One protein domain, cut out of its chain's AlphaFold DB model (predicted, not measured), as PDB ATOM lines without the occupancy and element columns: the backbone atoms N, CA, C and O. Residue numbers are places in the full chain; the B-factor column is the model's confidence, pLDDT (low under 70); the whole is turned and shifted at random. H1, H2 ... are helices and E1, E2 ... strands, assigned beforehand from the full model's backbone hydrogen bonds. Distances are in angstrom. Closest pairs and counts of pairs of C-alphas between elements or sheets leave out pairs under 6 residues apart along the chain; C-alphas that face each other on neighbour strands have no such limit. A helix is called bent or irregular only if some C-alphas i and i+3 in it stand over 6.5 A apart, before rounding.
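AT A GLANCE: This is residues 2 to 161 of the 161 residues of an uncharacterized protein of Muribaculaceae bacterium (UniProt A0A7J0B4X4). A strongly twisted sheet of five strands forms the core of a body, with the last part of the long helix H1 packed on one face, and H4 and H5 on the other. The rest of H1 sticks out as a long arm: its residues 2 to 20 stand free and make much of the length. The printed part has 160 residues with five named helices and five named strands, in the order H1 E1 H2 E2 H3 H4 E3 H5 E4 E5; the mixed sheet runs E2 E1 E3 E5 E4, and the class is mixed, helices and strands. The whole is loose, with a radius of gyration of the C-alphas of 19.2 A and spans of 70 by 32 by 27 A.

IN THESE COORDINATES: The strands are E2, residues 82 to 84, 7.1 A; E1, 46 to 49, 9.9 A; E3, 117 to 122, 17.1 A; E5, 153 to 160, 22.1 A, ending at C-alpha 160 (-2.484, 1.076, -0.447); and E4, 141 to 149, 22.8 A, which bends by 54 degrees at residue 146. H1, residues 2 to 41, was assigned as one helix by its hydrogen bonds but is bent: C-alphas 9 and 12 are 6.8 A apart. Its arms are H1a, residues 2 to 9, 11.4 A, from C-alpha 2 at (24.790, -25.714, 56.453), and H1b, residues 12 to 41, 43.0 A, at a steep tilt of 43 degrees to each other. H2 is residues 52 to 55, 5.8 A; H3, 93 to 101, 12.4 A; H4, 107 to 113, 10.2 A; H5, 128 to 136, 12.2 A.

HOW THE PARTS SIT: E2 and E1 are parallel at 23 degrees, with N 83 and O 47 2.8 A apart, within hydrogen-bond range. E1 and E3 are parallel at 27 degrees (N 118 and O 46, 2.9 A). E3 and E5 are antiparallel at 135 degrees (N 119 and O 156, 2.9 A). E4 and E5, a hairpin, are antiparallel at 156 degrees (N 142 and O 159, 2.8 A). E1, H2, E2 make a strand-helix-strand unit, two parallel neighbour strands with a helix between; E2, H3 H4, E3 and E3, H5, E4 are split units, with another strand between; the three crossovers are right-handed. Three layers, helices on both faces of the sheet, hold H1b on one face and H4 and H5 on the other. The closest C-alphas of H1b and E4 are those of Gly 34 and Ile 149, 6.4 A; of H4 and E5, Leu 112 and Ser 159, 5.0 A. H5 lies over E4 at a height of 8.8 A over the sheet, only just along the strands at 28 degrees on the local plane; their closest C-alphas are those of Ser 131 and Val 141, 6.3 A. H2 and H3 only graze the sheet, and H1a is not on it. H1a, H3, H4 and H5 have every O i to N i+4 pair within hydrogen-bond range, H1b has 24 of 26, and H2 is too short for such a pair.

THE WHOLE: The C-alphas farthest apart, those of Ala 2 and Glu 161, are 70.9 A apart. The printed part has no cut. The link from H2 to E2, 26 residues, is long, and its residues 71 to 78 stand free. Mean pLDDT of the printed part is 87.9, with residues 2 to 11 and 57 to 63 under 70.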
ATOM      1  N   ALA A   2      26.170 -26.193  56.645       53.34
ATOM      2  CA  ALA A   2      24.790 -25.714  56.453       53.34
ATOM      3  C   ALA A   2      24.427 -25.392  54.983       53.34
ATOM      4  O   ALA A   2      23.317 -25.686  54.564       53.34
ATOM      5  N   LEU A   3      25.368 -24.872  54.177       49.72
ATOM      6  CA  LEU A   3      25.104 -24.488  52.776       49.72
ATOM      7  C   LEU A   3      24.804 -25.668  51.830       49.72
ATOM      8  O   LEU A   3      24.058 -25.513  50.870       49.72
ATOM      9  N   ALA A   4      25.390 -26.842  52.080       52.28
ATOM     10  CA  ALA A   4      25.181 -28.016  51.229       52.28
ATOM     11  C   ALA A   4      23.781 -28.633  51.423       52.28
ATOM     12  O   ALA A   4      23.215 -29.176  50.479       52.28
ATOM     13  N   GLY A   5      23.210 -28.514  52.628       52.72
ATOM     14  CA  GLY A   5      21.870 -29.019  52.940       52.72
ATOM     15  C   GLY A   5      20.752 -28.169  52.332       52.72
ATOM     16  O   GLY A   5      19.783 -28.720  51.823       52.72
ATOM     17  N   THR A   6      20.903 -26.840  52.311       57.12
ATOM     18  CA  THR A   6      19.950 -25.933  51.648       57.12
ATOM     19  C   THR A   6      19.983 -26.057  50.127       57.12
ATOM     20  O   THR A   6      18.928 -26.020  49.503       57.12
ATOM     21  N   ALA A   7      21.159 -26.270  49.524       57.47
ATOM     22  CA  ALA A   7      21.264 -26.514  48.085       57.47
ATOM     23  C   ALA A   7      20.537 -27.806  47.662       57.47
ATOM     24  O   ALA A   7      19.795 -27.790  46.688       57.47
ATOM     25  N   ALA A   8      20.691 -28.900  48.416       59.75
ATOM     26  CA  ALA A   8      20.035 -30.175  48.110       59.75
ATOM     27  C   ALA A   8      18.501 -30.133  48.272       59.75
ATOM     28  O   ALA A   8      17.798 -30.843  47.561       59.75
ATOM     29  N   LEU A   9      17.982 -29.300  49.182       61.00
ATOM     30  CA  LEU A   9      16.540 -29.134  49.409       61.00
ATOM     31  C   LEU A   9      15.862 -28.210  48.386       61.00
ATOM     32  O   LEU A   9      14.694 -28.414  48.093       61.00
ATOM     33  N   ALA A  10      16.584 -27.233  47.829       63.47
ATOM     34  CA  ALA A  10      16.063 -26.319  46.808       63.47
ATOM     35  C   ALA A  10      16.185 -26.867  45.368       63.47
ATOM     36  O   ALA A  10      15.589 -26.326  44.442       63.47
ATOM     37  N   MET A  11      16.971 -27.931  45.159       67.88
ATOM     38  CA  MET A  11      17.161 -28.563  43.845       67.88
ATOM     39  C   MET A  11      15.871 -29.126  43.221       67.88
ATOM     40  O   MET A  11      15.680 -28.889  42.033       67.88
ATOM     41  N   PRO A  12      14.984 -29.835  43.949       75.56
ATOM     42  CA  PRO A  12      13.752 -30.375  43.370       75.56
ATOM     43  C   PRO A  12      12.807 -29.283  42.857       75.56
ATOM     44  O   PRO A  12      12.340 -29.379  41.729       75.56
ATOM     45  N   GLU A  13      12.606 -28.215  43.636       73.19
ATOM     46  CA  GLU A  13      11.771 -27.072  43.234       73.19
ATOM     47  C   GLU A  13      12.332 -26.381  41.986       73.19
ATOM     48  O   GLU A  13      11.591 -26.025  41.075       73.19
ATOM     49  N   LYS A  14      13.662 -26.238  41.903       81.56
ATOM     50  CA  LYS A  14      14.319 -25.645  40.732       81.56
ATOM     51  C   LYS A  14      14.273 -26.529  39.490       81.56
ATOM     52  O   LYS A  14      14.253 -25.996  38.387       81.56
ATOM     53  N   ILE A  15      14.259 -27.851  39.649       84.19
ATOM     54  CA  ILE A  15      14.062 -28.781  38.530       84.19
ATOM     55  C   ILE A  15      12.627 -28.667  38.012       84.19
ATOM     56  O   ILE A  15      12.440 -28.528  36.810       84.19
ATOM     57  N   GLU A  16      11.636 -28.653  38.904       85.25
ATOM     58  CA  GLU A  16      10.225 -28.535  38.524       85.25
ATOM     59  C   GLU A  16       9.921 -27.201  37.822       85.25
ATOM     60  O   GLU A  16       9.231 -27.181  36.804       85.25
ATOM     61  N   GLU A  17      10.496 -26.095  38.307       85.56
ATOM     62  CA  GLU A  17      10.405 -24.779  37.660       85.56
ATOM     63  C   GLU A  17      10.962 -24.814  36.227       85.56
ATOM     64  O   GLU A  17      10.313 -24.349  35.289       85.56
ATOM     65  N   VAL A  18      12.142 -25.416  36.042       85.69
ATOM     66  CA  VAL A  18      12.781 -25.549  34.726       85.69
ATOM     67  C   VAL A  18      11.973 -26.462  33.801       85.69
ATOM     68  O   VAL A  18      11.780 -26.124  32.636       85.69
ATOM     69  N   ASP A  19      11.468 -27.593  34.293       87.44
ATOM     70  CA  ASP A  19      10.623 -28.501  33.511       87.44
ATOM     71  C   ASP A  19       9.323 -27.811  33.067       87.44
ATOM     72  O   ASP A  19       8.908 -27.948  31.911       87.44
ATOM     73  N   GLY A  20       8.723 -27.005  33.948       85.56
ATOM     74  CA  GLY A  20       7.581 -26.150  33.628       85.56
ATOM     75  C   GLY A  20       7.896 -25.131  32.530       85.56
ATOM     76  O   GLY A  20       7.130 -25.002  31.574       85.56
ATOM     77  N   GLU A  21       9.050 -24.466  32.605       85.00
ATOM     78  CA  GLU A  21       9.509 -23.540  31.564       85.00
ATOM     79  C   GLU A  21       9.713 -24.253  30.215       85.00
ATOM     80  O   GLU A  21       9.294 -23.752  29.168       85.00
ATOM     81  N   TYR A  22      10.316 -25.446  30.211       85.62
ATOM     82  CA  TYR A  22      10.478 -26.243  28.991       85.62
ATOM     83  C   TYR A  22       9.135 -26.642  28.380       85.62
ATOM     84  O   TYR A  22       8.990 -26.578  27.155       85.62
ATOM     85  N   ALA A  23       8.161 -27.028  29.206       85.75
ATOM     86  CA  ALA A  23       6.814 -27.335  28.745       85.75
ATOM     87  C   ALA A  23       6.153 -26.098  28.119       85.75
ATOM     88  O   ALA A  23       5.673 -26.179  26.990       85.75
ATOM     89  N   ALA A  24       6.217 -24.939  28.784       83.75
ATOM     90  CA  ALA A  24       5.664 -23.684  28.272       83.75
ATOM     91  C   ALA A  24       6.304 -23.260  26.936       83.75
ATOM     92  O   ALA A  24       5.599 -22.886  25.997       83.75
ATOM     93  N   ARG A  25       7.631 -23.405  26.799       85.88
ATOM     94  CA  ARG A  25       8.349 -23.168  25.531       85.88
ATOM     95  C   ARG A  25       7.911 -24.135  24.433       85.88
ATOM     96  O   ARG A  25       7.870 -23.750  23.269       85.88
ATOM     97  N   GLY A  26       7.589 -25.380  24.791       85.31
ATOM     98  CA  GLY A  26       7.011 -26.360  23.873       85.31
ATOM     99  C   GLY A  26       5.709 -25.852  23.259       85.31
ATOM    100  O   GLY A  26       5.583 -25.845  22.040       85.31
ATOM    101  N   VAL A  27       4.802 -25.331  24.087       82.50
ATOM    102  CA  VAL A  27       3.534 -24.753  23.621       82.50
ATOM    103  C   VAL A  27       3.788 -23.499  22.769       82.50
ATOM    104  O   VAL A  27       3.243 -23.380  21.678       82.50
ATOM    105  N   ALA A  28       4.679 -22.589  23.188       84.19
ATOM    106  CA  ALA A  28       5.037 -21.407  22.389       84.19
ATOM    107  C   ALA A  28       5.624 -21.769  21.005       84.19
ATOM    108  O   ALA A  28       5.372 -21.078  20.015       84.19
ATOM    109  N   ASN A  29       6.371 -22.872  20.911       87.94
ATOM    110  CA  ASN A  29       6.888 -23.367  19.636       87.94
ATOM    111  C   ASN A  29       5.771 -23.835  18.691       87.94
ATOM    112  O   ASN A  29       5.925 -23.665  17.486       87.94
ATOM    113  N   GLU A  30       4.645 -24.351  19.197       88.25
ATOM    114  CA  GLU A  30       3.519 -24.783  18.352       88.25
ATOM    115  C   GLU A  30       2.935 -23.625  17.536       88.25
ATOM    116  O   GLU A  30       2.570 -23.815  16.379       88.25
ATOM    117  N   VAL A  31       2.912 -22.409  18.092       88.94
ATOM    118  CA  VAL A  31       2.456 -21.206  17.372       88.94
ATOM    119  C   VAL A  31       3.417 -20.864  16.231       88.94
ATOM    120  O   VAL A  31       2.995 -20.624  15.098       88.94
ATOM    121  N   TYR A  32       4.724 -20.910  16.501       89.75
ATOM    122  CA  TYR A  32       5.747 -20.658  15.486       89.75
ATOM    123  C   TYR A  32       5.749 -21.739  14.392       89.75
ATOM    124  O   TYR A  32       5.803 -21.437  13.198       89.75
ATOM    125  N   ASP A  33       5.618 -23.008  14.777       91.00
ATOM    126  CA  ASP A  33       5.464 -24.129  13.852       91.00
ATOM    127  C   ASP A  33       4.157 -24.046  13.052       91.00
ATOM    128  O   ASP A  33       4.140 -24.418  11.872       91.00
ATOM    129  N   GLY A  34       3.098 -23.500  13.653       93.44
ATOM    130  CA  GLY A  34       1.836 -23.154  13.010       93.44
ATOM    131  C   GLY A  34       2.032 -22.150  11.879       93.44
ATOM    132  O   GLY A  34       1.635 -22.436  10.752       93.44
ATOM    133  N   MET A  35       2.741 -21.040  12.126       94.50
ATOM    134  CA  MET A  35       3.074 -20.055  11.084       94.50
ATOM    135  C   MET A  35       3.872 -20.675   9.933       94.50
ATOM    136  O   MET A  35       3.512 -20.518   8.763       94.50
ATOM    137  N   LYS A  36       4.917 -21.455  10.248       93.94
ATOM    138  CA  LYS A  36       5.724 -22.149   9.230       93.94
ATOM    139  C   LYS A  36       4.888 -23.132   8.406       93.94
ATOM    140  O   LYS A  36       5.093 -23.266   7.200       93.94
ATOM    141  N   SER A  37       3.983 -23.865   9.051       95.38
ATOM    142  CA  SER A  37       3.139 -24.866   8.390       95.38
ATOM    143  C   SER A  37       2.050 -24.225   7.545       95.38
ATOM    144  O   SER A  37       1.807 -24.696   6.438       95.38
ATOM    145  N   TYR A  38       1.467 -23.129   8.025       97.81
ATOM    146  CA  TYR A  38       0.515 -22.325   7.274       97.81
ATOM    147  C   TYR A  38       1.141 -21.805   5.981       97.81
ATOM    148  O   TYR A  38       0.588 -22.040   4.909       97.81
ATOM    149  N   ALA A  39       2.320 -21.177   6.060       97.38
ATOM    150  CA  ALA A  39       3.010 -20.661   4.880       97.38
ATOM    151  C   ALA A  39       3.281 -21.774   3.852       97.38
ATOM    152  O   ALA A  39       2.979 -21.620   2.675       97.38
ATOM    153  N   ARG A  40       3.748 -22.947   4.303       95.50
ATOM    154  CA  ARG A  40       3.960 -24.111   3.422       95.50
ATOM    155  C   ARG A  40       2.682 -24.655   2.784       95.50
ATOM    156  O   ARG A  40       2.765 -25.233   1.711       95.50
ATOM    157  N   ALA A  41       1.537 -24.554   3.453       97.44
ATOM    158  CA  ALA A  41       0.264 -25.018   2.904       97.44
ATOM    159  C   ALA A  41      -0.309 -24.061   1.842       97.44
ATOM    160  O   ALA A  41      -1.134 -24.482   1.034       97.44
ATOM    161  N   HIS A  42       0.157 -22.810   1.825       97.62
ATOM    162  CA  HIS A  42      -0.272 -21.743   0.923       97.62
ATOM    163  C   HIS A  42       0.923 -21.268   0.084       97.62
ATOM    164  O   HIS A  42       1.475 -20.186   0.282       97.62
ATOM    165  N   GLU A  43       1.390 -22.143  -0.811       95.38
ATOM    166  CA  GLU A  43       2.627 -21.944  -1.585       95.38
ATOM    167  C   GLU A  43       2.554 -20.777  -2.588       95.38
ATOM    168  O   GLU A  43       3.588 -20.317  -3.071       95.38
ATOM    169  N   ASP A  44       1.350 -20.299  -2.901       95.44
ATOM    170  CA  ASP A  44       1.086 -19.135  -3.746       95.44
ATOM    171  C   ASP A  44       1.311 -17.797  -3.025       95.44
ATOM    172  O   ASP A  44       1.471 -16.768  -3.683       95.44
ATOM    173  N   GLY A  45       1.359 -17.809  -1.689       97.56
ATOM    174  CA  GLY A  45       1.622 -16.635  -0.868       97.56
ATOM    175  C   GLY A  45       3.083 -16.486  -0.435       97.56
ATOM    176  O   GLY A  45       3.842 -17.455  -0.372       97.56
ATOM    177  N   PHE A  46       3.464 -15.266  -0.058       98.50
ATOM    178  CA  PHE A  46       4.677 -14.956   0.690       98.50
ATOM    179  C   PHE A  46       4.337 -14.208   1.982       98.50
ATOM    180  O   PHE A  46       3.578 -13.241   1.969       98.50
ATOM    181  N   TYR A  47       4.926 -14.624   3.103       98.44
ATOM    182  CA  TYR A  47       4.500 -14.179   4.430       98.44
ATOM    183  C   TYR A  47       5.613 -13.467   5.194       98.44
ATOM    184  O   TYR A  47       6.633 -14.056   5.545       98.44
ATOM    185  N   PHE A  48       5.403 -12.197   5.503       97.50
ATOM    186  CA  PHE A  48       6.278 -11.422   6.367       97.50
ATOM    187  C   PHE A  48       5.802 -11.496   7.815       97.50
ATOM    188  O   PHE A  48       4.711 -11.046   8.138       97.50
ATOM    189  N   ILE A  49       6.621 -12.062   8.694       95.62
ATOM    190  CA  ILE A  49       6.308 -12.270  10.107       95.62
ATOM    191  C   ILE A  49       6.814 -11.080  10.912       95.62
ATOM    192  O   ILE A  49       8.011 -10.788  10.904       95.62
ATOM    193  N   ASP A  50       5.930 -10.422  11.652       93.25
ATOM    194  CA  ASP A  50       6.329  -9.411  12.621       93.25
ATOM    195  C   ASP A  50       7.279 -10.016  13.669       93.25
ATOM    196  O   ASP A  50       6.983 -11.008  14.344       93.25
ATOM    197  N   VAL A  51       8.452  -9.399  13.825       88.94
ATOM    198  CA  VAL A  51       9.445  -9.851  14.803       88.94
ATOM    199  C   VAL A  51       8.901  -9.743  16.229       88.94
ATOM    200  O   VAL A  51       9.158 -10.618  17.052       88.94
ATOM    201  N   TYR A  52       8.092  -8.725  16.529       84.50
ATOM    202  CA  TYR A  52       7.528  -8.550  17.867       84.50
ATOM    203  C   TYR A  52       6.424  -9.560  18.169       84.50
ATOM    204  O   TYR A  52       6.216  -9.897  19.334       84.50
ATOM    205  N   SER A  53       5.770 -10.091  17.143       83.62
ATOM    206  CA  SER A  53       4.766 -11.153  17.242       83.62
ATOM    207  C   SER A  53       5.357 -12.564  17.208       83.62
ATOM    208  O   SER A  53       4.619 -13.525  17.374       83.62
ATOM    209  N   SER A  54       6.671 -12.713  17.000       78.81
ATOM    210  CA  SER A  54       7.337 -14.023  16.903       78.81
ATOM    211  C   SER A  54       8.345 -14.311  18.016       78.81
ATOM    212  O   SER A  54       8.830 -15.433  18.087       78.81
ATOM    213  N   VAL A  55       8.666 -13.351  18.894       77.25
ATOM    214  CA  VAL A  55       9.637 -13.540  19.994       77.25
ATOM    215  C   VAL A  55       8.985 -14.106  21.257       77.25
ATOM    216  O   VAL A  55       9.484 -15.083  21.814       77.25
ATOM    217  N   SER A  56       7.886 -13.503  21.702       72.50
ATOM    218  CA  SER A  56       7.061 -13.967  22.818       72.50
ATOM    219  C   SER A  56       5.606 -13.572  22.576       72.50
ATOM    220  O   SER A  56       5.327 -12.547  21.944       72.50
ATOM    221  N   TYR A  57       4.691 -14.394  23.085       68.75
ATOM    222  CA  TYR A  57       3.251 -14.190  22.959       68.75
ATOM    223  C   TYR A  57       2.722 -13.657  24.303       68.75
ATOM    224  O   TYR A  57       2.626 -14.430  25.261       68.75
ATOM    225  N   PRO A  58       2.495 -12.335  24.440       56.03
ATOM    226  CA  PRO A  58       1.974 -11.724  25.659       56.03
ATOM    227  C   PRO A  58       0.527 -12.121  25.961       56.03
ATOM    228  O   PRO A  58       0.126 -12.101  27.124       56.03
ATOM    229  N   SER A  59      -0.239 -12.519  24.944       55.72
ATOM    230  CA  SER A  59      -1.631 -12.926  25.101       55.72
ATOM    231  C   SER A  59      -1.815 -14.416  25.425       55.72
ATOM    232  O   SER A  59      -1.167 -15.308  24.874       55.72
ATOM    233  N   GLY A  60      -2.757 -14.705  26.328       59.91
ATOM    234  CA  GLY A  60      -3.292 -16.052  26.551       59.91
ATOM    235  C   GLY A  60      -2.449 -16.999  27.420       59.91
ATOM    236  O   GLY A  60      -1.732 -16.602  28.336       59.91
ATOM    237  N   SER A  61      -2.594 -18.304  27.172       52.84
ATOM    238  CA  SER A  61      -2.059 -19.409  27.993       52.84
ATOM    239  C   SER A  61      -0.526 -19.530  28.024       52.84
ATOM    240  O   SER A  61      -0.005 -20.427  28.684       52.84
ATOM    241  N   TYR A  62       0.194 -18.649  27.327       58.06
ATOM    242  CA  TYR A  62       1.615 -18.795  27.000       58.06
ATOM    243  C   TYR A  62       2.555 -18.029  27.943       58.06
ATOM    244  O   TYR A  62       3.768 -18.164  27.816       58.06
ATOM    245  N   GLN A  63       2.018 -17.287  28.922       65.06
ATOM    246  CA  GLN A  63       2.768 -16.655  30.026       65.06
ATOM    247  C   GLN A  63       3.981 -15.814  29.577       65.06
ATOM    248  O   GLN A  63       5.016 -15.830  30.238       65.06
ATOM    249  N   GLU A  64       3.891 -15.126  28.434       72.94
ATOM    250  CA  GLU A  64       5.014 -14.378  27.838       72.94
ATOM    251  C   GLU A  64       6.261 -15.240  27.549       72.94
ATOM    252  O   GLU A  64       7.370 -14.725  27.386       72.94
ATOM    253  N   THR A  65       6.091 -16.561  27.463       79.50
ATOM    254  CA  THR A  65       7.192 -17.502  27.270       79.50
ATOM    255  C   THR A  65       7.796 -17.301  25.883       79.50
ATOM    256  O   THR A  65       7.081 -17.412  24.881       79.50
ATOM    257  N   PRO A  66       9.109 -17.025  25.780       79.81
ATOM    258  CA  PRO A  66       9.758 -16.900  24.488       79.81
ATOM    259  C   PRO A  66       9.755 -18.230  23.736       79.81
ATOM    260  O   PRO A  66       9.951 -19.292  24.336       79.81
ATOM    261  N   TYR A  67       9.618 -18.179  22.412       81.94
ATOM    262  CA  TYR A  67       9.845 -19.373  21.602       81.94
ATOM    263  C   TYR A  67      11.306 -19.839  21.742       81.94
ATOM    264  O   TYR A  67      12.234 -19.057  21.971       81.94
ATOM    265  N   SER A  68      11.532 -21.142  21.609       85.19
ATOM    266  CA  SER A  68      12.865 -21.730  21.678       85.19
ATOM    267  C   SER A  68      12.932 -22.966  20.791       85.19
ATOM    268  O   SER A  68      12.787 -24.105  21.245       85.19
ATOM    269  N   GLU A  69      13.147 -22.730  19.500       84.50
ATOM    270  CA  GLU A  69      13.328 -23.793  18.514       84.50
ATOM    271  C   GLU A  69      14.662 -24.527  18.734       84.50
ATOM    272  O   GLU A  69      15.695 -23.939  19.071       84.50
ATOM    273  N   LYS A  70      14.655 -25.850  18.546       86.50
ATOM    274  CA  LYS A  70      15.861 -26.675  18.657       86.50
ATOM    275  C   LYS A  70      16.661 -26.602  17.356       86.50
ATOM    276  O   LYS A  70      16.195 -27.033  16.314       86.50
ATOM    277  N   MET A  71      17.918 -26.169  17.445       85.69
ATOM    278  CA  MET A  71      18.781 -25.904  16.281       85.69
ATOM    279  C   MET A  71      18.985 -27.089  15.314       85.69
ATOM    280  O   MET A  71      19.200 -26.868  14.128       85.69
ATOM    281  N   PHE A  72      18.949 -28.338  15.800       88.88
ATOM    282  CA  PHE A  72      19.275 -29.535  15.004       88.88
ATOM    283  C   PHE A  72      18.149 -30.577  14.943       88.88
ATOM    284  O   PHE A  72      18.384 -31.712  14.535       88.88
ATOM    285  N   VAL A  73      16.933 -30.223  15.361       88.31
ATOM    286  CA  VAL A  73      15.779 -31.135  15.369       88.31
ATOM    287  C   VAL A  73      14.696 -30.555  14.472       88.31
ATOM    288  O   VAL A  73      14.411 -29.371  14.564       88.31
ATOM    289  N   GLY A  74      14.100 -31.378  13.604       81.38
ATOM    290  CA  GLY A  74      13.017 -30.922  12.720       81.38
ATOM    291  C   GLY A  74      13.452 -29.882  11.680       81.38
ATOM    292  O   GLY A  74      12.636 -29.074  11.250       81.38
ATOM    293  N   VAL A  75      14.731 -29.887  11.288       83.69
ATOM    294  CA  VAL A  75      15.301 -28.880  10.384       83.69
ATOM    295  C   VAL A  75      14.848 -29.122   8.943       83.69
ATOM    296  O   VAL A  75      15.222 -30.121   8.327       83.69
ATOM    297  N   ASP A  76      14.104 -28.168   8.390       86.12
ATOM    298  CA  ASP A  76      13.797 -28.069   6.962       86.12
ATOM    299  C   ASP A  76      14.546 -26.866   6.373       86.12
ATOM    300  O   ASP A  76      14.203 -25.717   6.635       86.12
ATOM    301  N   ASN A  77      15.591 -27.139   5.588       85.56
ATOM    302  CA  ASN A  77      16.422 -26.114   4.947       85.56
ATOM    303  C   ASN A  77      15.972 -25.787   3.515       85.56
ATOM    304  O   ASN A  77      16.728 -25.169   2.758       85.56
ATOM    305  N   ARG A  78      14.787 -26.246   3.094       91.25
ATOM    306  CA  ARG A  78      14.221 -25.828   1.809       91.25
ATOM    307  C   ARG A  78      13.931 -24.331   1.834       91.25
ATOM    308  O   ARG A  78      13.793 -23.711   2.887       91.25
ATOM    309  N   LEU A  79      13.835 -23.747   0.645       93.94
ATOM    310  CA  LEU A  79      13.439 -22.355   0.523       93.94
ATOM    311  C   LEU A  79      12.006 -22.186   1.039       93.94
ATOM    312  O   LEU A  79      11.086 -22.817   0.528       93.94
ATOM    313  N   ALA A  80      11.844 -21.344   2.052       95.06
ATOM    314  CA  ALA A  80      10.553 -21.037   2.642       95.06
ATOM    315  C   ALA A  80       9.958 -19.756   2.043       95.06
ATOM    316  O   ALA A  80      10.680 -18.777   1.833       95.06
ATOM    317  N   ASN A  81       8.641 -19.749   1.842       97.69
ATOM    318  CA  ASN A  81       7.843 -18.604   1.394       97.69
ATOM    319  C   ASN A  81       7.410 -17.688   2.555       97.69
ATOM    320  O   ASN A  81       6.341 -17.094   2.534       97.69
ATOM    321  N   TYR A  82       8.232 -17.574   3.594       96.25
ATOM    322  CA  TYR A  82       8.025 -16.617   4.677       96.25
ATOM    323  C   TYR A  82       9.357 -16.024   5.117       96.25
ATOM    324  O   TYR A  82      10.383 -16.695   5.010       96.25
ATOM    325  N   ASP A  83       9.372 -14.806   5.649       95.12
ATOM    326  CA  ASP A  83      10.544 -14.203   6.293       95.12
ATOM    327  C   ASP A  83      10.153 -13.372   7.513       95.12
ATOM    328  O   ASP A  83       9.028 -12.898   7.605       95.12
ATOM    329  N   ILE A  84      11.080 -13.170   8.444       92.38
ATOM    330  CA  ILE A  84      10.836 -12.341   9.628       92.38
ATOM    331  C   ILE A  84      11.206 -10.894   9.295       92.38
ATOM    332  O   ILE A  84      12.295 -10.620   8.792       92.38
ATOM    333  N   MET A  85      10.328  -9.946   9.628       91.44
ATOM    334  CA  MET A  85      10.510  -8.498   9.462       91.44
ATOM    335  C   MET A  85      11.473  -7.914  10.509       91.44
ATOM    336  O   MET A  85      11.203  -6.911  11.165       91.44
ATOM    337  N   GLY A  86      12.620  -8.557  10.694       84.94
ATOM    338  CA  GLY A  86      13.622  -8.194  11.680       84.94
ATOM    339  C   GLY A  86      14.683  -9.278  11.844       84.94
ATOM    340  O   GLY A  86      14.888 -10.131  10.984       84.94
ATOM    341  N   GLY A  87      15.385  -9.242  12.972       81.44
ATOM    342  CA  GLY A  87      16.425 -10.218  13.278       81.44
ATOM    343  C   GLY A  87      17.731 -10.005  12.509       81.44
ATOM    344  O   GLY A  87      17.908  -9.067  11.731       81.44
ATOM    345  N   TRP A  88      18.692 -10.886  12.771       86.62
ATOM    346  CA  TRP A  88      20.091 -10.691  12.382       86.62
ATOM    347  C   TRP A  88      20.360 -10.816  10.875       86.62
ATOM    348  O   TRP A  88      21.371 -10.309  10.396       86.62
ATOM    349  N   LEU A  89      19.484 -11.495  10.125       88.50
ATOM    350  CA  LEU A  89      19.679 -11.761   8.695       88.50
ATOM    351  C   LEU A  89      18.959 -10.772   7.769       88.50
ATOM    352  O   LEU A  89      19.263 -10.750   6.570       88.50
ATOM    353  N   VAL A  90      18.058  -9.933   8.284       91.81
ATOM    354  CA  VAL A  90      17.352  -8.923   7.483       91.81
ATOM    355  C   VAL A  90      18.349  -7.973   6.809       91.81
ATOM    356  O   VAL A  90      19.361  -7.585   7.388       91.81
ATOM    357  N   LYS A  91      18.078  -7.605   5.547       91.81
ATOM    358  CA  LYS A  91      18.929  -6.748   4.678       91.81
ATOM    359  C   LYS A  91      20.293  -7.343   4.277       91.81
ATOM    360  O   LYS A  91      21.028  -6.723   3.492       91.81
ATOM    361  N   SER A  92      20.622  -8.556   4.725       94.88
ATOM    362  CA  SER A  92      21.805  -9.289   4.259       94.88
ATOM    363  C   SER A  92      21.724  -9.625   2.755       94.88
ATOM    364  O   SER A  92      20.639  -9.588   2.164       94.88
ATOM    365  N   PRO A  93      22.848  -9.987   2.105       96.06
ATOM    366  CA  PRO A  93      22.825 -10.478   0.727       96.06
ATOM    367  C   PRO A  93      21.932 -11.713   0.535       96.06
ATOM    368  O   PRO A  93      21.287 -11.837  -0.499       96.06
ATOM    369  N   SER A  94      21.869 -12.614   1.522       94.12
ATOM    370  CA  SER A  94      21.019 -13.811   1.457       94.12
ATOM    371  C   SER A  94      19.533 -13.466   1.533       94.12
ATOM    372  O   SER A  94      18.747 -14.026   0.779       94.12
ATOM    373  N   HIS A  95      19.162 -12.509   2.387       95.00
ATOM    374  CA  HIS A  95      17.791 -11.998   2.464       95.00
ATOM    375  C   HIS A  95      17.350 -11.389   1.128       95.00
ATOM    376  O   HIS A  95      16.299 -11.741   0.607       95.00
ATOM    377  N   ARG A  96      18.193 -10.548   0.512       95.69
ATOM    378  CA  ARG A  96      17.907  -9.969  -0.812       95.69
ATOM    379  C   ARG A  96      17.702 -11.035  -1.889       95.69
ATOM    380  O   ARG A  96      16.682 -11.010  -2.560       95.69
ATOM    381  N   LYS A  97      18.598 -12.025  -1.976       96.50
ATOM    382  CA  LYS A  97      18.468 -13.147  -2.926       96.50
ATOM    383  C   LYS A  97      17.178 -13.946  -2.745       96.50
ATOM    384  O   LYS A  97      16.642 -14.467  -3.717       96.50
ATOM    385  N   LYS A  98      16.706 -14.085  -1.505       96.62
ATOM    386  CA  LYS A  98      15.435 -14.747  -1.219       96.62
ATOM    387  C   LYS A  98      14.261 -13.916  -1.725       96.62
ATOM    388  O   LYS A  98      13.445 -14.462  -2.450       96.62
ATOM    389  N   LEU A  99      14.206 -12.621  -1.416       97.19
ATOM    390  CA  LEU A  99      13.144 -11.751  -1.930       97.19
ATOM    391  C   LEU A  99      13.133 -11.717  -3.466       97.19
ATOM    392  O   LEU A  99      12.087 -11.942  -4.067       97.19
ATOM    393  N   GLU A 100      14.304 -11.588  -4.097       97.31
ATOM    394  CA  GLU A 100      14.465 -11.663  -5.556       97.31
ATOM    395  C   GLU A 100      13.932 -12.983  -6.140       97.31
ATOM    396  O   GLU A 100      13.300 -12.974  -7.193       97.31
ATOM    397  N   HIS A 101      14.140 -14.118  -5.458       97.12
ATOM    398  CA  HIS A 101      13.599 -15.413  -5.887       97.12
ATOM    399  C   HIS A 101      12.065 -15.423  -5.933       97.12
ATOM    400  O   HIS A 101      11.489 -16.030  -6.832       97.12
ATOM    401  N   PHE A 102      11.414 -14.740  -4.991       97.38
ATOM    402  CA  PHE A 102       9.956 -14.588  -4.945       97.38
ATOM    403  C   PHE A 102       9.451 -13.375  -5.745       97.38
ATOM    404  O   PHE A 102       8.271 -13.038  -5.682       97.38
ATOM    405  N   GLY A 103      10.328 -12.710  -6.506       97.25
ATOM    406  CA  GLY A 103       9.977 -11.526  -7.292       97.25
ATOM    407  C   GLY A 103       9.650 -10.286  -6.454       97.25
ATOM    408  O   GLY A 103       9.051  -9.356  -6.979       97.25
ATOM    409  N   ILE A 104      10.038 -10.267  -5.177       97.88
ATOM    410  CA  ILE A 104       9.775  -9.174  -4.238       97.88
ATOM    411  C   ILE A 104      10.965  -8.208  -4.257       97.88
ATOM    412  O   ILE A 104      12.087  -8.583  -3.914       97.88
ATOM    413  N   GLU A 105      10.729  -6.946  -4.622       95.12
ATOM    414  CA  GLU A 105      11.778  -5.913  -4.649       95.12
ATOM    415  C   GLU A 105      12.210  -5.502  -3.234       95.12
ATOM    416  O   GLU A 105      13.397  -5.423  -2.907       95.12
ATOM    417  N   SER A 106      11.232  -5.257  -2.366       94.31
ATOM    418  CA  SER A 106      11.448  -4.941  -0.960       94.31
ATOM    419  C   SER A 106      10.248  -5.380  -0.126       94.31
ATOM    420  O   SER A 106       9.166  -5.596  -0.662       94.31
ATOM    421  N   MET A 107      10.424  -5.505   1.194       94.06
ATOM    422  CA  MET A 107       9.315  -5.873   2.087       94.06
ATOM    423  C   MET A 107       8.169  -4.856   2.027       94.06
ATOM    424  O   MET A 107       7.010  -5.244   2.017       94.06
ATOM    425  N   GLU A 108       8.502  -3.563   1.967       93.62
ATOM    426  CA  GLU A 108       7.528  -2.469   1.892       93.62
ATOM    427  C   GLU A 108       6.737  -2.508   0.580       93.62
ATOM    428  O   GLU A 108       5.513  -2.585   0.615       93.62
ATOM    429  N   GLU A 109       7.428  -2.530  -0.561       94.31
ATOM    430  CA  GLU A 109       6.787  -2.595  -1.883       94.31
ATOM    431  C   GLU A 109       5.975  -3.885  -2.055       94.31
ATOM    432  O   GLU A 109       4.857  -3.858  -2.568       94.31
ATOM    433  N   GLY A 110       6.511  -5.014  -1.575       95.81
ATOM    434  CA  GLY A 110       5.826  -6.302  -1.604       95.81
ATOM    435  C   GLY A 110       4.510  -6.259  -0.833       95.81
ATOM    436  O   GLY A 110       3.478  -6.619  -1.381       95.81
ATOM    437  N   LEU A 111       4.529  -5.766   0.410       96.00
ATOM    438  CA  LEU A 111       3.319  -5.643   1.227       96.00
ATOM    439  C   LEU A 111       2.296  -4.667   0.629       96.00
ATOM    440  O   LEU A 111       1.102  -4.912   0.742       96.00
ATOM    441  N   LEU A 112       2.734  -3.562   0.021       95.31
ATOM    442  CA  LEU A 112       1.821  -2.534  -0.488       95.31
ATOM    443  C   LEU A 112       1.173  -2.893  -1.828       95.31
ATOM    444  O   LEU A 112       0.003  -2.565  -2.043       95.31
ATOM    445  N   TYR A 113       1.934  -3.509  -2.734       94.38
ATOM    446  CA  TYR A 113       1.566  -3.556  -4.153       94.38
ATOM    447  C   TYR A 113       1.581  -4.952  -4.768       94.38
ATOM    448  O   TYR A 113       1.002  -5.139  -5.841       94.38
ATOM    449  N   GLN A 114       2.221  -5.936  -4.133       95.62
ATOM    450  CA  GLN A 114       2.315  -7.278  -4.695       95.62
ATOM    451  C   GLN A 114       1.187  -8.171  -4.172       95.62
ATOM    452  O   GLN A 114       1.023  -8.392  -2.974       95.62
ATOM    453  N   GLU A 115       0.403  -8.727  -5.096       95.19
ATOM    454  CA  GLU A 115      -0.588  -9.742  -4.754       95.19
ATOM    455  C   GLU A 115       0.092 -11.008  -4.215       95.19
ATOM    456  O   GLU A 115       1.172 -11.392  -4.663       95.19
ATOM    457  N   GLY A 116      -0.542 -11.646  -3.229       96.50
ATOM    458  CA  GLY A 116       0.001 -12.831  -2.573       96.50
ATOM    459  C   GLY A 116       1.044 -12.533  -1.495       96.50
ATOM    460  O   GLY A 116       1.574 -13.472  -0.920       96.50
ATOM    461  N   VAL A 117       1.343 -11.270  -1.170       98.31
ATOM    462  CA  VAL A 117       2.223 -10.927  -0.042       98.31
ATOM    463  C   VAL A 117       1.392 -10.525   1.178       98.31
ATOM    464  O   VAL A 117       0.494  -9.690   1.088       98.31
ATOM    465  N   TYR A 118       1.696 -11.121   2.331       98.44
ATOM    466  CA  TYR A 118       0.915 -10.973   3.559       98.44
ATOM    467  C   TYR A 118       1.791 -10.630   4.761       98.44
ATOM    468  O   TYR A 118       2.962 -11.008   4.826       98.44
ATOM    469  N   LEU A 119       1.193  -9.965   5.743       97.88
ATOM    470  CA  LEU A 119       1.758  -9.729   7.069       97.88
ATOM    471  C   LEU A 119       1.214 -10.776   8.051       97.88
ATOM    472  O   LEU A 119       0.011 -11.006   8.095       97.88
ATOM    473  N   MET A 120       2.071 -11.373   8.872       97.44
ATOM    474  CA  MET A 120       1.677 -12.175  10.031       97.44
ATOM    475  C   MET A 120       1.991 -11.402  11.310       97.44
ATOM    476  O   MET A 120       3.153 -11.082  11.564       97.44
ATOM    477  N   ALA A 121       0.971 -11.115  12.114       94.69
ATOM    478  CA  ALA A 121       1.105 -10.385  13.373       94.69
ATOM    479  C   ALA A 121       0.137 -10.936  14.429       94.69
ATOM    480  O   ALA A 121      -0.882 -11.529  14.095       94.69
ATOM    481  N   GLU A 122       0.455 -10.763  15.707       92.19
ATOM    482  CA  GLU A 122      -0.396 -11.209  16.811       92.19
ATOM    483  C   GLU A 122      -1.714 -10.428  16.850       92.19
ATOM    484  O   GLU A 122      -1.720  -9.195  16.827       92.19
ATOM    485  N   LEU A 123      -2.831 -11.152  16.963       92.38
ATOM    486  CA  LEU A 123      -4.184 -10.594  16.953       92.38
ATOM    487  C   LEU A 123      -4.391  -9.567  18.075       92.38
ATOM    488  O   LEU A 123      -4.982  -8.518  17.832       92.38
ATOM    489  N   GLU A 124      -3.893  -9.841  19.287       88.75
ATOM    490  CA  GLU A 124      -4.063  -8.940  20.439       88.75
ATOM    491  C   GLU A 124      -3.218  -7.663  20.323       88.75
ATOM    492  O   GLU A 124      -3.680  -6.587  20.703       88.75
ATOM    493  N   LYS A 125      -2.006  -7.754  19.756       86.44
ATOM    494  CA  LYS A 125      -1.178  -6.568  19.468       86.44
ATOM    495  C   LYS A 125      -1.785  -5.713  18.357       86.44
ATOM    496  O   LYS A 125      -1.610  -4.496  18.361       86.44
ATOM    497  N   GLY A 126      -2.490  -6.351  17.424       89.69
ATOM    498  CA  GLY A 126      -3.101  -5.696  16.281       89.69
ATOM    499  C   GLY A 126      -2.071  -5.146  15.294       89.69
ATOM    500  O   GLY A 126      -0.875  -5.437  15.357       89.69
ATOM    501  N   THR A 127      -2.550  -4.340  14.346       95.00
ATOM    502  CA  THR A 127      -1.744  -3.846  13.217       95.00
ATOM    503  C   THR A 127      -1.547  -2.331  13.213       95.00
ATOM    504  O   THR A 127      -1.003  -1.791  12.251       95.00
ATOM    505  N   ASP A 128      -1.951  -1.633  14.278       94.25
ATOM    506  CA  ASP A 128      -1.935  -0.164  14.344       94.25
ATOM    507  C   ASP A 128      -0.540   0.419  14.091       94.25
ATOM    508  O   ASP A 128      -0.399   1.367  13.323       94.25
ATOM    509  N   GLY A 129       0.508  -0.209  14.635       93.00
ATOM    510  CA  GLY A 129       1.892   0.219  14.409       93.00
ATOM    511  C   GLY A 129       2.340   0.140  12.942       93.00
ATOM    512  O   GLY A 129       3.158   0.949  12.507       93.00
ATOM    513  N   PHE A 130       1.789  -0.791  12.155       94.38
ATOM    514  CA  PHE A 130       2.057  -0.869  10.713       94.38
ATOM    515  C   PHE A 130       1.332   0.246   9.962       94.38
ATOM    516  O   PHE A 130       1.933   0.904   9.114       94.38
ATOM    517  N   SER A 131       0.071   0.510  10.313       95.06
ATOM    518  CA  SER A 131      -0.688   1.638   9.765       95.06
ATOM    519  C   SER A 131      -0.009   2.978  10.073       95.06
ATOM    520  O   SER A 131       0.107   3.828   9.190       95.06
ATOM    521  N   ASP A 132       0.489   3.157  11.301       95.69
ATOM    522  CA  ASP A 132       1.264   4.330  11.721       95.69
ATOM    523  C   ASP A 132       2.539   4.498  10.895       95.69
ATOM    524  O   ASP A 132       2.793   5.580  10.368       95.69
ATOM    525  N   TYR A 133       3.299   3.415  10.714       94.31
ATOM    526  CA  TYR A 133       4.531   3.422   9.929       94.31
ATOM    527  C   TYR A 133       4.320   3.927   8.493       94.31
ATOM    528  O   TYR A 133       5.090   4.760   8.007       94.31
ATOM    529  N   PHE A 134       3.278   3.449   7.809       95.31
ATOM    530  CA  PHE A 134       2.966   3.903   6.451       95.31
ATOM    531  C   PHE A 134       2.424   5.334   6.432       95.31
ATOM    532  O   PHE A 134       2.823   6.139   5.583       95.31
ATOM    533  N   ARG A 135       1.590   5.696   7.410       96.44
ATOM    534  CA  ARG A 135       1.052   7.052   7.551       96.44
ATOM    535  C   ARG A 135       2.147   8.097   7.765       96.44
ATOM    536  O   ARG A 135       2.073   9.160   7.152       96.44
ATOM    537  N   ASP A 136       3.181   7.795   8.546       96.75
ATOM    538  CA  ASP A 136       4.340   8.681   8.741       96.75
ATOM    539  C   ASP A 136       5.114   8.936   7.436       96.75
ATOM    540  O   ASP A 136       5.785   9.961   7.284       96.75
ATOM    541  N   LYS A 137       4.983   8.034   6.459       94.88
ATOM    542  CA  LYS A 137       5.512   8.185   5.096       94.88
ATOM    543  C   LYS A 137       4.539   8.862   4.128       94.88
ATOM    544  O   LYS A 137       4.876   9.043   2.960       94.88
ATOM    545  N   GLY A 138       3.355   9.253   4.593       96.25
ATOM    546  CA  GLY A 138       2.300   9.830   3.763       96.25
ATOM    547  C   GLY A 138       1.546   8.806   2.912       96.25
ATOM    548  O   GLY A 138       0.911   9.197   1.938       96.25
ATOM    549  N   ILE A 139       1.619   7.518   3.261       95.75
ATOM    550  CA  ILE A 139       0.922   6.428   2.574       95.75
ATOM    551  C   ILE A 139      -0.241   5.978   3.460       95.75
ATOM    552  O   ILE A 139      -0.038   5.574   4.604       95.75
ATOM    553  N   LEU A 140      -1.465   6.054   2.944       94.38
ATOM    554  CA  LEU A 140      -2.627   5.466   3.605       94.38
ATOM    555  C   LEU A 140      -2.755   4.012   3.166       94.38
ATOM    556  O   LEU A 140      -2.616   3.696   1.984       94.38
ATOM    557  N   VAL A 141      -2.981   3.130   4.133       96.25
ATOM    558  CA  VAL A 141      -3.099   1.694   3.897       96.25
ATOM    559  C   VAL A 141      -4.344   1.152   4.569       96.25
ATOM    560  O   VAL A 141      -4.717   1.578   5.662       96.25
ATOM    561  N   ASN A 142      -4.936   0.152   3.933       95.56
ATOM    562  CA  ASN A 142      -5.901  -0.735   4.550       95.56
ATOM    563  C   ASN A 142      -5.197  -2.047   4.921       95.56
ATOM    564  O   ASN A 142      -4.509  -2.642   4.088       95.56
ATOM    565  N   ILE A 143      -5.361  -2.485   6.171       97.31
ATOM    566  CA  ILE A 143      -4.811  -3.745   6.679       97.31
ATOM    567  C   ILE A 143      -5.984  -4.635   7.091       97.31
ATOM    568  O   ILE A 143      -6.580  -4.455   8.151       97.31
ATOM    569  N   GLY A 144      -6.342  -5.573   6.214       97.12
ATOM    570  CA  GLY A 144      -7.488  -6.463   6.395       97.12
ATOM    571  C   GLY A 144      -7.067  -7.857   6.847       97.12
ATOM    572  O   GLY A 144      -6.161  -8.446   6.259       97.12
ATOM    573  N   LEU A 145      -7.746  -8.403   7.857       98.12
ATOM    574  CA  LEU A 145      -7.562  -9.789   8.290       98.12
ATOM    575  C   LEU A 145      -8.071 -10.748   7.202       98.12
ATOM    576  O   LEU A 145      -9.220 -10.649   6.772       98.12
ATOM    577  N   ALA A 146      -7.205 -11.652   6.756       97.69
ATOM    578  CA  ALA A 146      -7.483 -12.640   5.720       97.69
ATOM    579  C   ALA A 146      -7.636 -14.059   6.288       97.69
ATOM    580  O   ALA A 146      -8.475 -14.807   5.795       97.69
ATOM    581  N   ASP A 147      -6.851 -14.416   7.309       98.12
ATOM    582  CA  ASP A 147      -6.937 -15.706   8.005       98.12
ATOM    583  C   ASP A 147      -6.329 -15.614   9.416       98.12
ATOM    584  O   ASP A 147      -5.759 -14.586   9.793       98.12
ATOM    585  N   GLU A 148      -6.418 -16.693  10.188       96.81
ATOM    586  CA  GLU A 148      -5.885 -16.815  11.540       96.81
ATOM    587  C   GLU A 148      -5.140 -18.141  11.742       96.81
ATOM    588  O   GLU A 148      -5.530 -19.207  11.270       96.81
ATOM    589  N   ILE A 149      -4.068 -18.091  12.526       94.69
ATOM    590  CA  ILE A 149      -3.229 -19.235  12.870       94.69
ATOM    591  C   ILE A 149      -3.273 -19.407  14.383       94.69
ATOM    592  O   ILE A 149      -2.943 -18.495  15.149       94.69
ATOM    593  N   CYS A 150      -3.705 -20.593  14.816       90.00
ATOM    594  CA  CYS A 150      -3.833 -20.973  16.228       90.00
ATOM    595  C   CYS A 150      -4.734 -20.040  17.067       90.00
ATOM    596  O   CYS A 150      -4.683 -20.109  18.291       90.00
ATOM    597  N   GLY A 151      -5.542 -19.171  16.440       90.38
ATOM    598  CA  GLY A 151      -6.316 -18.133  17.132       90.38
ATOM    599  C   GLY A 151      -5.454 -17.073  17.833       90.38
ATOM    600  O   GLY A 151      -5.933 -16.412  18.748       90.38
ATOM    601  N   ILE A 152      -4.177 -16.947  17.447       89.56
ATOM    602  CA  ILE A 152      -3.194 -16.040  18.068       89.56
ATOM    603  C   ILE A 152      -2.585 -15.108  17.027       89.56
ATOM    604  O   ILE A 152      -2.393 -13.926  17.294       89.56
ATOM    605  N   ILE A 153      -2.271 -15.629  15.841       93.75
ATOM    606  CA  ILE A 153      -1.600 -14.877  14.782       93.75
ATOM    607  C   ILE A 153      -2.605 -14.611  13.670       93.75
ATOM    608  O   ILE A 153      -3.171 -15.546  13.113       93.75
ATOM    609  N   GLY A 154      -2.813 -13.346  13.332       97.06
ATOM    610  CA  GLY A 154      -3.559 -12.946  12.151       97.06
ATOM    611  C   GLY A 154      -2.665 -12.941  10.917       97.06
ATOM    612  O   GLY A 154      -1.493 -12.558  10.976       97.06
ATOM    613  N   VAL A 155      -3.235 -13.347   9.789       98.38
ATOM    614  CA  VAL A 155      -2.665 -13.196   8.451       98.38
ATOM    615  C   VAL A 155      -3.393 -12.040   7.785       98.38
ATOM    616  O   VAL A 155      -4.596 -12.110   7.554       98.38
ATOM    617  N   TYR A 156      -2.676 -10.966   7.485       98.38
ATOM    618  CA  TYR A 156      -3.243  -9.711   7.016       98.38
ATOM    619  C   TYR A 156      -2.813  -9.407   5.588       98.38
ATOM    620  O   TYR A 156      -1.637  -9.527   5.233       98.38
ATOM    621  N   ARG A 157      -3.766  -8.945   4.780       97.69
ATOM    622  CA  ARG A 157      -3.483  -8.304   3.498       97.69
ATOM    623  C   ARG A 157      -3.304  -6.812   3.736       97.69
ATOM    624  O   ARG A 157      -4.199  -6.165   4.278       97.69
ATOM    625  N   VAL A 158      -2.167  -6.285   3.301       96.69
ATOM    626  CA  VAL A 158      -1.918  -4.845   3.245       96.69
ATOM    627  C   VAL A 158      -2.217  -4.379   1.821       96.69
ATOM    628  O   VAL A 158      -1.929  -5.078   0.852       96.69
ATOM    629  N   SER A 159      -2.863  -3.229   1.684       90.50
ATOM    630  CA  SER A 159      -3.087  -2.590   0.387       90.50
ATOM    631  C   SER A 159      -3.057  -1.081   0.550       90.50
ATOM    632  O   SER A 159      -3.672  -0.565   1.485       90.50
ATOM    633  N   GLY A 160      -2.375  -0.381  -0.358       84.50
ATOM    634  CA  GLY A 160      -2.484   1.076  -0.447       84.50
ATOM    635  C   GLY A 160      -3.912   1.514  -0.788       84.50
ATOM    636  O   GLY A 160      -4.612   0.812  -1.525       84.50
ATOM    637  N   GLU A 161      -4.336   2.646  -0.227       72.69
ATOM    638  CA  GLU A 161      -5.546   3.362  -0.666       72.69
ATOM    639  C   GLU A 161      -5.326   4.148  -1.966       72.69
ATOM    640  O   GLU A 161      -4.223   4.715  -2.156       72.69
TER     641      GLU A 161